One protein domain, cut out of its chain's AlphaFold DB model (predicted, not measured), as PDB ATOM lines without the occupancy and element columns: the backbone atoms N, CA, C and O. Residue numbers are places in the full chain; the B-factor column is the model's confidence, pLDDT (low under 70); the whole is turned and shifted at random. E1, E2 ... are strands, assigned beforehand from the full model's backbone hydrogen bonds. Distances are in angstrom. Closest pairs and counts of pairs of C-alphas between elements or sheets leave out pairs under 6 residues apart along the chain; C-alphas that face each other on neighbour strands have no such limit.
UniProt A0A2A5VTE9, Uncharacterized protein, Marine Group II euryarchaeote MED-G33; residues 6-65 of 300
ATOM      1  N   VAL A   6     110.596 137.865  44.073       72.62
ATOM      2  CA  VAL A   6     110.914 138.642  45.269       72.62
ATOM      3  C   VAL A   6     111.779 139.831  44.862       72.62
ATOM      4  O   VAL A   6     112.774 139.659  44.157       72.62
ATOM      5  N   LEU A   7     111.391 141.030  45.288       77.56
ATOM      6  CA  LEU A   7     112.111 142.275  45.038       77.56
ATOM      7  C   LEU A   7     112.535 142.910  46.366       77.56
ATOM      8  O   LEU A   7     111.725 143.023  47.288       77.56
ATOM      9  N   GLU A   8     113.784 143.369  46.435       79.81
ATOM     10  CA  GLU A   8     114.260 144.283  47.478       79.81
ATOM     11  C   GLU A   8     113.985 145.723  47.026       79.81
ATOM     12  O   GLU A   8     114.528 146.197  46.027       79.81
ATOM     13  N   LEU A   9     113.141 146.433  47.764       79.00
ATOM     14  CA  LEU A   9     112.925 147.867  47.620       79.00
ATOM     15  C   LEU A   9     113.873 148.574  48.584       79.00
ATOM     16  O   LEU A   9     113.533 148.802  49.745       79.00
ATOM     17  N   ARG A  10     115.089 148.862  48.124       72.38
ATOM     18  CA  ARG A  10     116.099 149.555  48.928       72.38
ATOM     19  C   ARG A  10     115.932 151.064  48.818       72.38
ATOM     20  O   ARG A  10     115.979 151.607  47.718       72.38
ATOM     21  N   ASN A  11     115.812 151.732  49.959       85.00
ATOM     22  CA  ASN A  11     115.838 153.179  50.065       85.00
ATOM     23  C   ASN A  11     117.131 153.655  50.755       85.00
ATOM     24  O   ASN A  11     117.202 153.662  51.983       85.00
ATOM     25  N   PRO A  12     118.154 154.057  49.985       79.38
ATOM     26  CA  PRO A  12     119.414 154.543  50.538       79.38
ATOM     27  C   PRO A  12     119.392 156.044  50.887       79.38
ATOM     28  O   PRO A  12     120.450 156.603  51.164       79.38
ATOM     29  N   SER A  13     118.246 156.729  50.788       81.44
ATOM     30  CA  SER A  13     118.147 158.161  51.094       81.44
ATOM     31  C   SER A  13     117.789 158.416  52.559       81.44
ATOM     32  O   SER A  13     117.358 157.515  53.276       81.44
ATOM     33  N   ASP A  14     117.921 159.676  52.979       78.12
ATOM     34  CA  ASP A  14     117.563 160.144  54.325       78.12
ATOM     35  C   ASP A  14     116.070 160.504  54.470       78.12
ATOM     36  O   ASP A  14     115.633 160.979  55.516       78.12
ATOM     37  N   GLU A  15     115.261 160.260  53.436       79.62
ATOM     38  CA  GLU A  15     113.826 160.563  53.409       79.62
ATOM     39  C   GLU A  15     113.006 159.309  53.086       79.62
ATOM     40  O   GLU A  15     113.512 158.356  52.499       79.62
ATOM     41  N   VAL A  16     111.713 159.291  53.429       72.06
ATOM     42  CA  VAL A  16     110.815 158.189  53.038       72.06
ATOM     43  C   VAL A  16     110.671 158.158  51.518       72.06
ATOM     44  O   VAL A  16     110.240 159.135  50.906       72.06
ATOM     45  N   HIS A  17     110.949 157.009  50.905       80.12
ATOM     46  CA  HIS A  17     110.779 156.813  49.471       80.12
ATOM     47  C   HIS A  17     109.523 156.002  49.158       80.12
ATOM     48  O   HIS A  17     109.169 155.058  49.867       80.12
ATOM     49  N   THR A  18     108.842 156.367  48.070       86.44
ATOM     50  CA  THR A  18     107.624 155.689  47.617       86.44
ATOM     51  C   THR A  18     107.884 154.944  46.313       86.44
ATOM     52  O   THR A  18     108.128 155.556  45.278       86.44
ATOM     53  N   PHE A  19     107.775 153.617  46.356       86.62
ATOM     54  CA  PHE A  19     107.875 152.737  45.196       86.62
ATOM     55  C   PHE A  19     106.479 152.447  44.654       86.62
ATOM     56  O   PHE A  19     105.643 151.889  45.365       86.62
ATOM     57  N   ARG A  20     106.219 152.799  43.393       88.88
ATOM     58  CA  ARG A  20     104.936 152.549  42.729       88.88
ATOM     59  C   ARG A  20     105.117 151.589  41.560       88.88
ATOM     60  O   ARG A  20     105.896 151.857  40.650       88.88
ATOM     61  N   PHE A  21     104.331 150.520  41.554       88.44
ATOM     62  CA  PHE A  21     104.231 149.563  40.461       88.44
ATOM     63  C   PHE A  21     102.867 149.752  39.795       88.44
ATOM     64  O   PHE A  21     101.832 149.572  40.429       88.44
ATOM     65  N   GLY A  22     102.846 150.188  38.534       88.75
ATOM     66  CA  GLY A  22     101.598 150.339  37.778       88.75
ATOM     67  C   GLY A  22     101.018 148.987  37.364       88.75
ATOM     68  O   GLY A  22     101.759 148.014  37.242       88.75
ATOM     69  N   GLU A  23      99.713 148.923  37.121       90.50
ATOM     70  CA  GLU A  23      99.089 147.775  36.446       90.50
ATOM     71  C   GLU A  23      99.754 147.532  35.077       90.50
ATOM     72  O   GLU A  23     100.092 148.473  34.355       90.50
ATOM     73  N   GLY A  24     100.023 146.270  34.747       88.94
ATOM     74  CA  GLY A  24     100.749 145.850  33.546       88.94
ATOM     75  C   GLY A  24     102.261 146.115  33.573       88.94
ATOM     76  O   GLY A  24     102.980 145.663  32.671       88.94
ATOM     77  N   ALA A  25     102.787 146.807  34.592       90.25
ATOM     78  CA  ALA A  25     104.217 147.083  34.699       90.25
ATOM     79  C   ALA A  25     105.013 145.790  34.892       90.25
ATOM     80  O   ALA A  25     104.629 144.903  35.650       90.25
ATOM     81  N   ARG A  26     106.156 145.675  34.219       91.06
ATOM     82  CA  ARG A  26     107.019 144.499  34.351       91.06
ATOM     83  C   ARG A  26     107.629 144.437  35.755       91.06
ATOM     84  O   ARG A  26     108.332 145.360  36.151       91.06
ATOM     85  N   ILE A  27     107.429 143.314  36.442       87.44
ATOM     86  CA  ILE A  27     108.011 143.025  37.763       87.44
ATOM     87  C   ILE A  27     109.374 142.349  37.593       87.44
ATOM     88  O   ILE A  27     110.369 142.761  38.176       87.44
ATOM     89  N   GLY A  28     109.439 141.308  36.759       85.00
ATOM     90  CA  GLY A  28     110.653 140.515  36.601       85.00
ATOM     91  C   GLY A  28     110.442 139.281  35.735       85.00
ATOM     92  O   GLY A  28     109.495 139.219  34.951       85.00
ATOM     93  N   ARG A  29     111.350 138.309  35.846       83.56
ATOM     94  CA  ARG A  29     111.220 136.993  35.210       83.56
ATOM     95  C   ARG A  29     111.144 135.918  36.282       83.56
ATOM     96  O   ARG A  29     111.912 135.970  37.237       83.56
ATOM     97  N   LEU A  30     110.253 134.948  36.101       72.88
ATOM     98  CA  LEU A  30     110.186 133.786  36.977       72.88
ATOM     99  C   LEU A  30     111.497 132.992  36.897       72.88
ATOM    100  O   LEU A  30     111.912 132.639  35.791       72.88
ATOM    101  N   PRO A  31     112.120 132.651  38.036       57.31
ATOM    102  CA  PRO A  31     113.318 131.812  38.046       57.31
ATOM    103  C   PRO A  31     113.080 130.415  37.455       57.31
ATOM    104  O   PRO A  31     113.997 129.813  36.908       57.31
ATOM    105  N   SER A  32     111.848 129.905  37.552       59.66
ATOM    106  CA  SER A  32     111.484 128.540  37.164       59.66
ATOM    107  C   SER A  32     111.370 128.319  35.653       59.66
ATOM    108  O   SER A  32     111.657 127.224  35.179       59.66
ATOM    109  N   ASN A  33     110.942 129.326  34.889       74.31
ATOM    110  CA  ASN A  33     110.672 129.178  33.452       74.31
ATOM    111  C   ASN A  33     111.031 130.411  32.603       74.31
ATOM    112  O   ASN A  33     110.835 130.398  31.392       74.31
ATOM    113  N   GLY A  34     111.550 131.484  33.206       76.50
ATOM    114  CA  GLY A  34     111.959 132.699  32.499       76.50
ATOM    115  C   GLY A  34     110.812 133.587  32.001       76.50
ATOM    116  O   GLY A  34     111.089 134.636  31.398       76.50
ATOM    117  N   ASN A  35     109.552 133.215  32.262       82.38
ATOM    118  CA  ASN A  35     108.386 133.998  31.861       82.38
ATOM    119  C   ASN A  35     108.413 135.369  32.529       82.38
ATOM    120  O   ASN A  35     108.732 135.496  33.712       82.38
ATOM    121  N   ILE A  36     108.085 136.401  31.751       87.38
ATOM    122  CA  ILE A  36     107.978 137.764  32.264       87.38
ATOM    123  C   ILE A  36     106.670 137.876  33.039       87.38
ATOM    124  O   ILE A  36     105.613 137.534  32.518       87.38
ATOM    125  N   VAL A  37     106.758 138.377  34.265       85.75
ATOM    126  CA  VAL A  37     105.593 138.668  35.097       85.75
ATOM    127  C   VAL A  37     105.327 140.163  35.057       85.75
ATOM    128  O   VAL A  37     106.243 140.984  35.202       85.75
ATOM    129  N   HIS A  38     104.060 140.494  34.856       91.88
ATOM    130  CA  HIS A  38     103.536 141.847  34.824       91.88
ATOM    131  C   HIS A  38     102.603 142.037  36.002       91.88
ATOM    132  O   HIS A  38     101.828 141.145  36.300       91.88
ATOM    133  N   ASN A  39     102.692 143.184  36.651       87.81
ATOM    134  CA  ASN A  39     101.905 143.526  37.817       87.81
ATOM    135  C   ASN A  39     100.406 143.533  37.485       87.81
ATOM    136  O   ASN A  39     100.004 144.150  36.500       87.81
ATOM    137  N   ALA A  40      99.597 142.846  38.286       78.75
ATOM    138  CA  ALA A  40      98.178 142.635  38.006       78.75
ATOM    139  C   ALA A  40      97.313 143.867  38.316       78.75
ATOM    140  O   ALA A  40      96.259 144.037  37.716       78.75
ATOM    141  N   GLU A  41      97.763 144.742  39.220       75.19
ATOM    142  CA  GLU A  41      97.056 145.962  39.621       75.19
ATOM    143  C   GLU A  41      98.037 147.064  40.038       75.19
ATOM    144  O   GLU A  41      99.198 146.794  40.336       75.19
ATOM    145  N   THR A  42      97.608 148.326  40.094       85.19
ATOM    146  CA  THR A  42      98.496 149.406  40.560       85.19
ATOM    147  C   THR A  42      98.693 149.342  42.075       85.19
ATOM    148  O   THR A  42      97.737 149.513  42.824       85.19
ATOM    149  N   ILE A  43      99.944 149.222  42.533       77.06
ATOM    150  CA  ILE A  43     100.288 149.146  43.957       77.06
ATOM    151  C   ILE A  43     101.427 150.090  44.351       77.06
ATOM    152  O   ILE A  43     102.311 150.405  43.551       77.06
ATOM    153  N   THR A  44     101.399 150.564  45.599       80.25
ATOM    154  CA  THR A  44     102.362 151.533  46.138       80.25
ATOM    155  C   THR A  44     102.909 151.080  47.493       80.25
ATOM    156  O   THR A  44     102.146 150.671  48.366       80.25
ATOM    157  N   PHE A  45     104.223 151.202  47.692       71.50
ATOM    158  CA  PHE A  45     104.922 150.903  48.943       71.50
ATOM    159  C   PHE A  45     105.708 152.116  49.433       71.50
ATOM    160  O   PHE A  45     106.499 152.681  48.684       71.50
ATOM    161  N   SER A  46     105.558 152.463  50.708       67.50
ATOM    162  CA  SER A  46     106.455 153.400  51.393       67.50
ATOM    163  C   SER A  46     107.584 152.629  52.078       67.50
ATOM    164  O   SER A  46     107.330 151.590  52.701       67.50
ATOM    165  N   VAL A  47     108.814 153.125  51.941       65.19
ATOM    166  CA  VAL A  47     110.034 152.557  52.529       65.19
ATOM    167  C   VAL A  47     110.770 153.668  53.293       65.19
ATOM    168  O   VAL A  47     111.098 154.688  52.679       65.19
ATOM    169  N   PRO A  48     111.002 153.522  54.611       64.50
ATOM    170  CA  PRO A  48     111.703 154.518  55.427       64.50
ATOM    171  C   PRO A  48     113.118 154.843  54.937       64.50
ATOM    172  O   PRO A  48     113.700 154.093  54.149       64.50
ATOM    173  N   ALA A  49     113.666 155.959  55.416       66.38
ATOM    174  CA  ALA A  49     115.045 156.368  55.165       66.38
ATOM    175  C   ALA A  49     116.051 155.277  55.569       66.38
ATOM    176  O   ALA A  49     115.830 154.576  56.556       66.38
ATOM    177  N   GLN A  50     117.142 155.142  54.813       72.75
ATOM    178  CA  GLN A  50     118.249 154.211  55.078       72.75
ATOM    179  C   GLN A  50     117.800 152.759  55.361       72.75
ATOM    180  O   GLN A  50     118.395 152.057  56.176       72.75
ATOM    181  N   SER A  51     116.739 152.291  54.695       55.25
ATOM    182  CA  SER A  51     116.126 150.982  54.960       55.25
ATOM    183  C   SER A  51     115.828 150.203  53.679       55.25
ATOM    184  O   SER A  51     115.985 150.699  52.563       55.25
ATOM    185  N   SER A  52     115.421 148.943  53.820       54.91
ATOM    186  CA  SER A  52     114.993 148.110  52.696       54.91
ATOM    187  C   SER A  52     113.701 147.384  53.028       54.91
ATOM    188  O   SER A  52     113.451 147.025  54.177       54.91
ATOM    189  N   ARG A  53     112.875 147.146  52.010       55.28
ATOM    190  CA  ARG A  53     111.622 146.402  52.138       55.28
ATOM    191  C   ARG A  53     111.556 145.301  51.096       55.28
ATOM    192  O   ARG A  53     111.640 145.574  49.907       55.28
ATOM    193  N   TRP A  54     111.318 144.073  51.531       59.44
ATOM    194  CA  TRP A  54     111.101 142.949  50.627       59.44
ATOM    195  C   TRP A  54     109.620 142.831  50.256       59.44
ATOM    196  O   TRP A  54     108.743 142.899  51.121       59.44
ATOM    197  N   VAL A  55     109.336 142.668  48.965       67.31
ATOM    198  CA  VAL A  55     107.984 142.446  48.428       67.31
ATOM    199  C   VAL A  55     108.000 141.246  47.490       67.31
ATOM    200  O   VAL A  55     108.992 141.007  46.803       67.31
ATOM    201  N   ALA A  56     106.916 140.476  47.470       74.38
ATOM    202  CA  ALA A  56     106.802 139.280  46.646       74.38
ATOM    203  C   ALA A  56     105.587 139.382  45.726       74.38
ATOM    204  O   ALA A  56     104.530 139.837  46.145       74.38
ATOM    205  N   PHE A  57     105.731 138.930  44.487       78.06
ATOM    206  CA  PHE A  57     104.661 138.880  43.499       78.06
ATOM    207  C   PHE A  57     104.490 137.455  42.987       78.06
ATOM    208  O   PHE A  57     105.479 136.738  42.820       78.06
ATOM    209  N   SER A  58     103.252 137.036  42.745       75.56
ATOM    210  CA  SER A  58     102.934 135.701  42.236       75.56
ATOM    211  C   SER A  58     103.354 135.568  40.767       75.56
ATOM    212  O   SER A  58     103.711 136.546  40.109       75.56
ATOM    213  N   SER A  59     103.263 134.366  40.191       80.50
ATOM    214  CA  SER A  59     103.474 134.164  38.749       80.50
ATOM    215  C   SER A  59     102.456 134.886  37.862       80.50
ATOM    216  O   SER A  59     102.720 135.061  36.675       80.50
ATOM    217  N   THR A  60     101.310 135.282  38.418       80.19
ATOM    218  CA  THR A  60     100.266 136.078  37.754       80.19
ATOM    219  C   THR A  60     100.442 137.580  37.983       80.19
ATOM    220  O   THR A  60      99.736 138.364  37.361       80.19
ATOM    221  N   GLY A  61     101.412 137.985  38.812       76.38
ATOM    222  CA  GLY A  61     101.754 139.385  39.052       76.38
ATOM    223  C   GLY A  61     100.933 140.086  40.121       76.38
ATOM    224  O   GLY A  61     101.017 141.303  40.248       76.38
ATOM    225  N   GLU A  62     100.162 139.340  40.896       77.44
ATOM    226  CA  GLU A  62      99.466 139.861  42.067       77.44
ATOM    227  C   GLU A  62     100.471 140.047  43.203       77.44
ATOM    228  O   GLU A  62     101.406 139.246  43.348       77.44
ATOM    229  N   LEU A  63     100.296 141.098  44.016       67.94
ATOM    230  CA  LEU A  63     101.062 141.217  45.251       67.94
ATOM    231  C   LEU A  63     100.765 139.979  46.090       67.94
ATOM    232  O   LEU A  63      99.631 139.750  46.511       67.94
ATOM    233  N   VAL A  64     101.811 139.225  46.409       63.56
ATOM    234  CA  VAL A  64     101.746 138.238  47.477       63.56
ATOM    235  C   VAL A  64     101.819 139.033  48.769       63.56
ATOM    236  O   VAL A  64     102.861 139.166  49.415       63.56
ATOM    237  N   THR A  65     100.671 139.605  49.130       54.97
ATOM    238  CA  THR A  65     100.363 139.849  50.529       54.97
ATOM    239  C   THR A  65     100.495 138.481  51.154       54.97
ATOM    240  O   THR A  65      99.930 137.532  50.605       54.97
TER     241      THR A  65
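AT A GLANCE: This is residues 6 to 65 of the 300 residues of an uncharacterized protein of Marine Group II euryarchaeote MED-G33 (UniProt A0A2A5VTE9). A two-stranded antiparallel ribbon is folded on itself into a narrow, loosely closed triangle: E1 with E6 makes one long side, E2 with E5 the other, and the two sides meet as a V at the turns of residues 12 to 16 and 48 to 50. The short hairpin of E3 and E4 lies across the wide end of the V, and residues 59 to 65, after E6, fold back. The printed part has 60 residues with six named strands, E1 to E6 in that order along the chain, and no named helix; its class is all strand. The strands form three antiparallel two-stranded sheets, E1 - E6, E2 - E5 and E3 - E4. The whole is elongated, 37 by 21 by 17 A, and only just compact, close to loose, with a radius of gyration of the C-alphas of 12.2 A.

HOW THE PARTS SIT: E1, residues 6 to 11, is the antiparallel neighbour of E6, residues 51 to 58, with 155 degrees between their directions; N 7 and O 55 are 2.8 A apart, within hydrogen-bond range. E2, residues 17 to 21, is the antiparallel neighbour of E5, residues 43 to 47, at 160 degrees, with N 19 and O 45 within hydrogen-bond range at 2.8 A. The closest C-alphas of E1 and E2, those of Asn 11 and His 17, are 6.3 A apart. The closest of E5 and E6, those of Val 47 and Arg 53, are 6.4 A apart. E3, residues 26 to 29, and E4, residues 36 to 38, form an antiparallel hairpin at 152 degrees, with N 27 and O 37 within hydrogen-bond range at 2.9 A. The closest C-alphas of E3 and E6, those of Ile 27 and Phe 57, are 7.8 A apart. E4 and E6 are only just apart, closest 8.2 A, and E2 and E6 are apart.

IN THESE COORDINATES: E1 begins at C-alpha 6, (110.914, 138.642, 45.269), and is 16.1 A long. E2 is 13.3 A long, E3 8.6 A and E4 6.6 A. E5 is 13.4 A long and begins at C-alpha 43, (100.288, 149.146, 43.957). E6, the longest strand with 8 residues, is 23.9 A long and ends at C-alpha 58, (102.934, 135.701, 42.236).

THE WHOLE: The two C-alphas farthest apart, those of Asp 14 and Asn 33, are 38.0 A apart. The printed part has no cut. The link from E3 to E4 is short; the other four links are tight. The mean pLDDT of the printed part is 76.6; residues 31 to 32, 46 to 49, 51 to 55 and 63 to 65 are under 70.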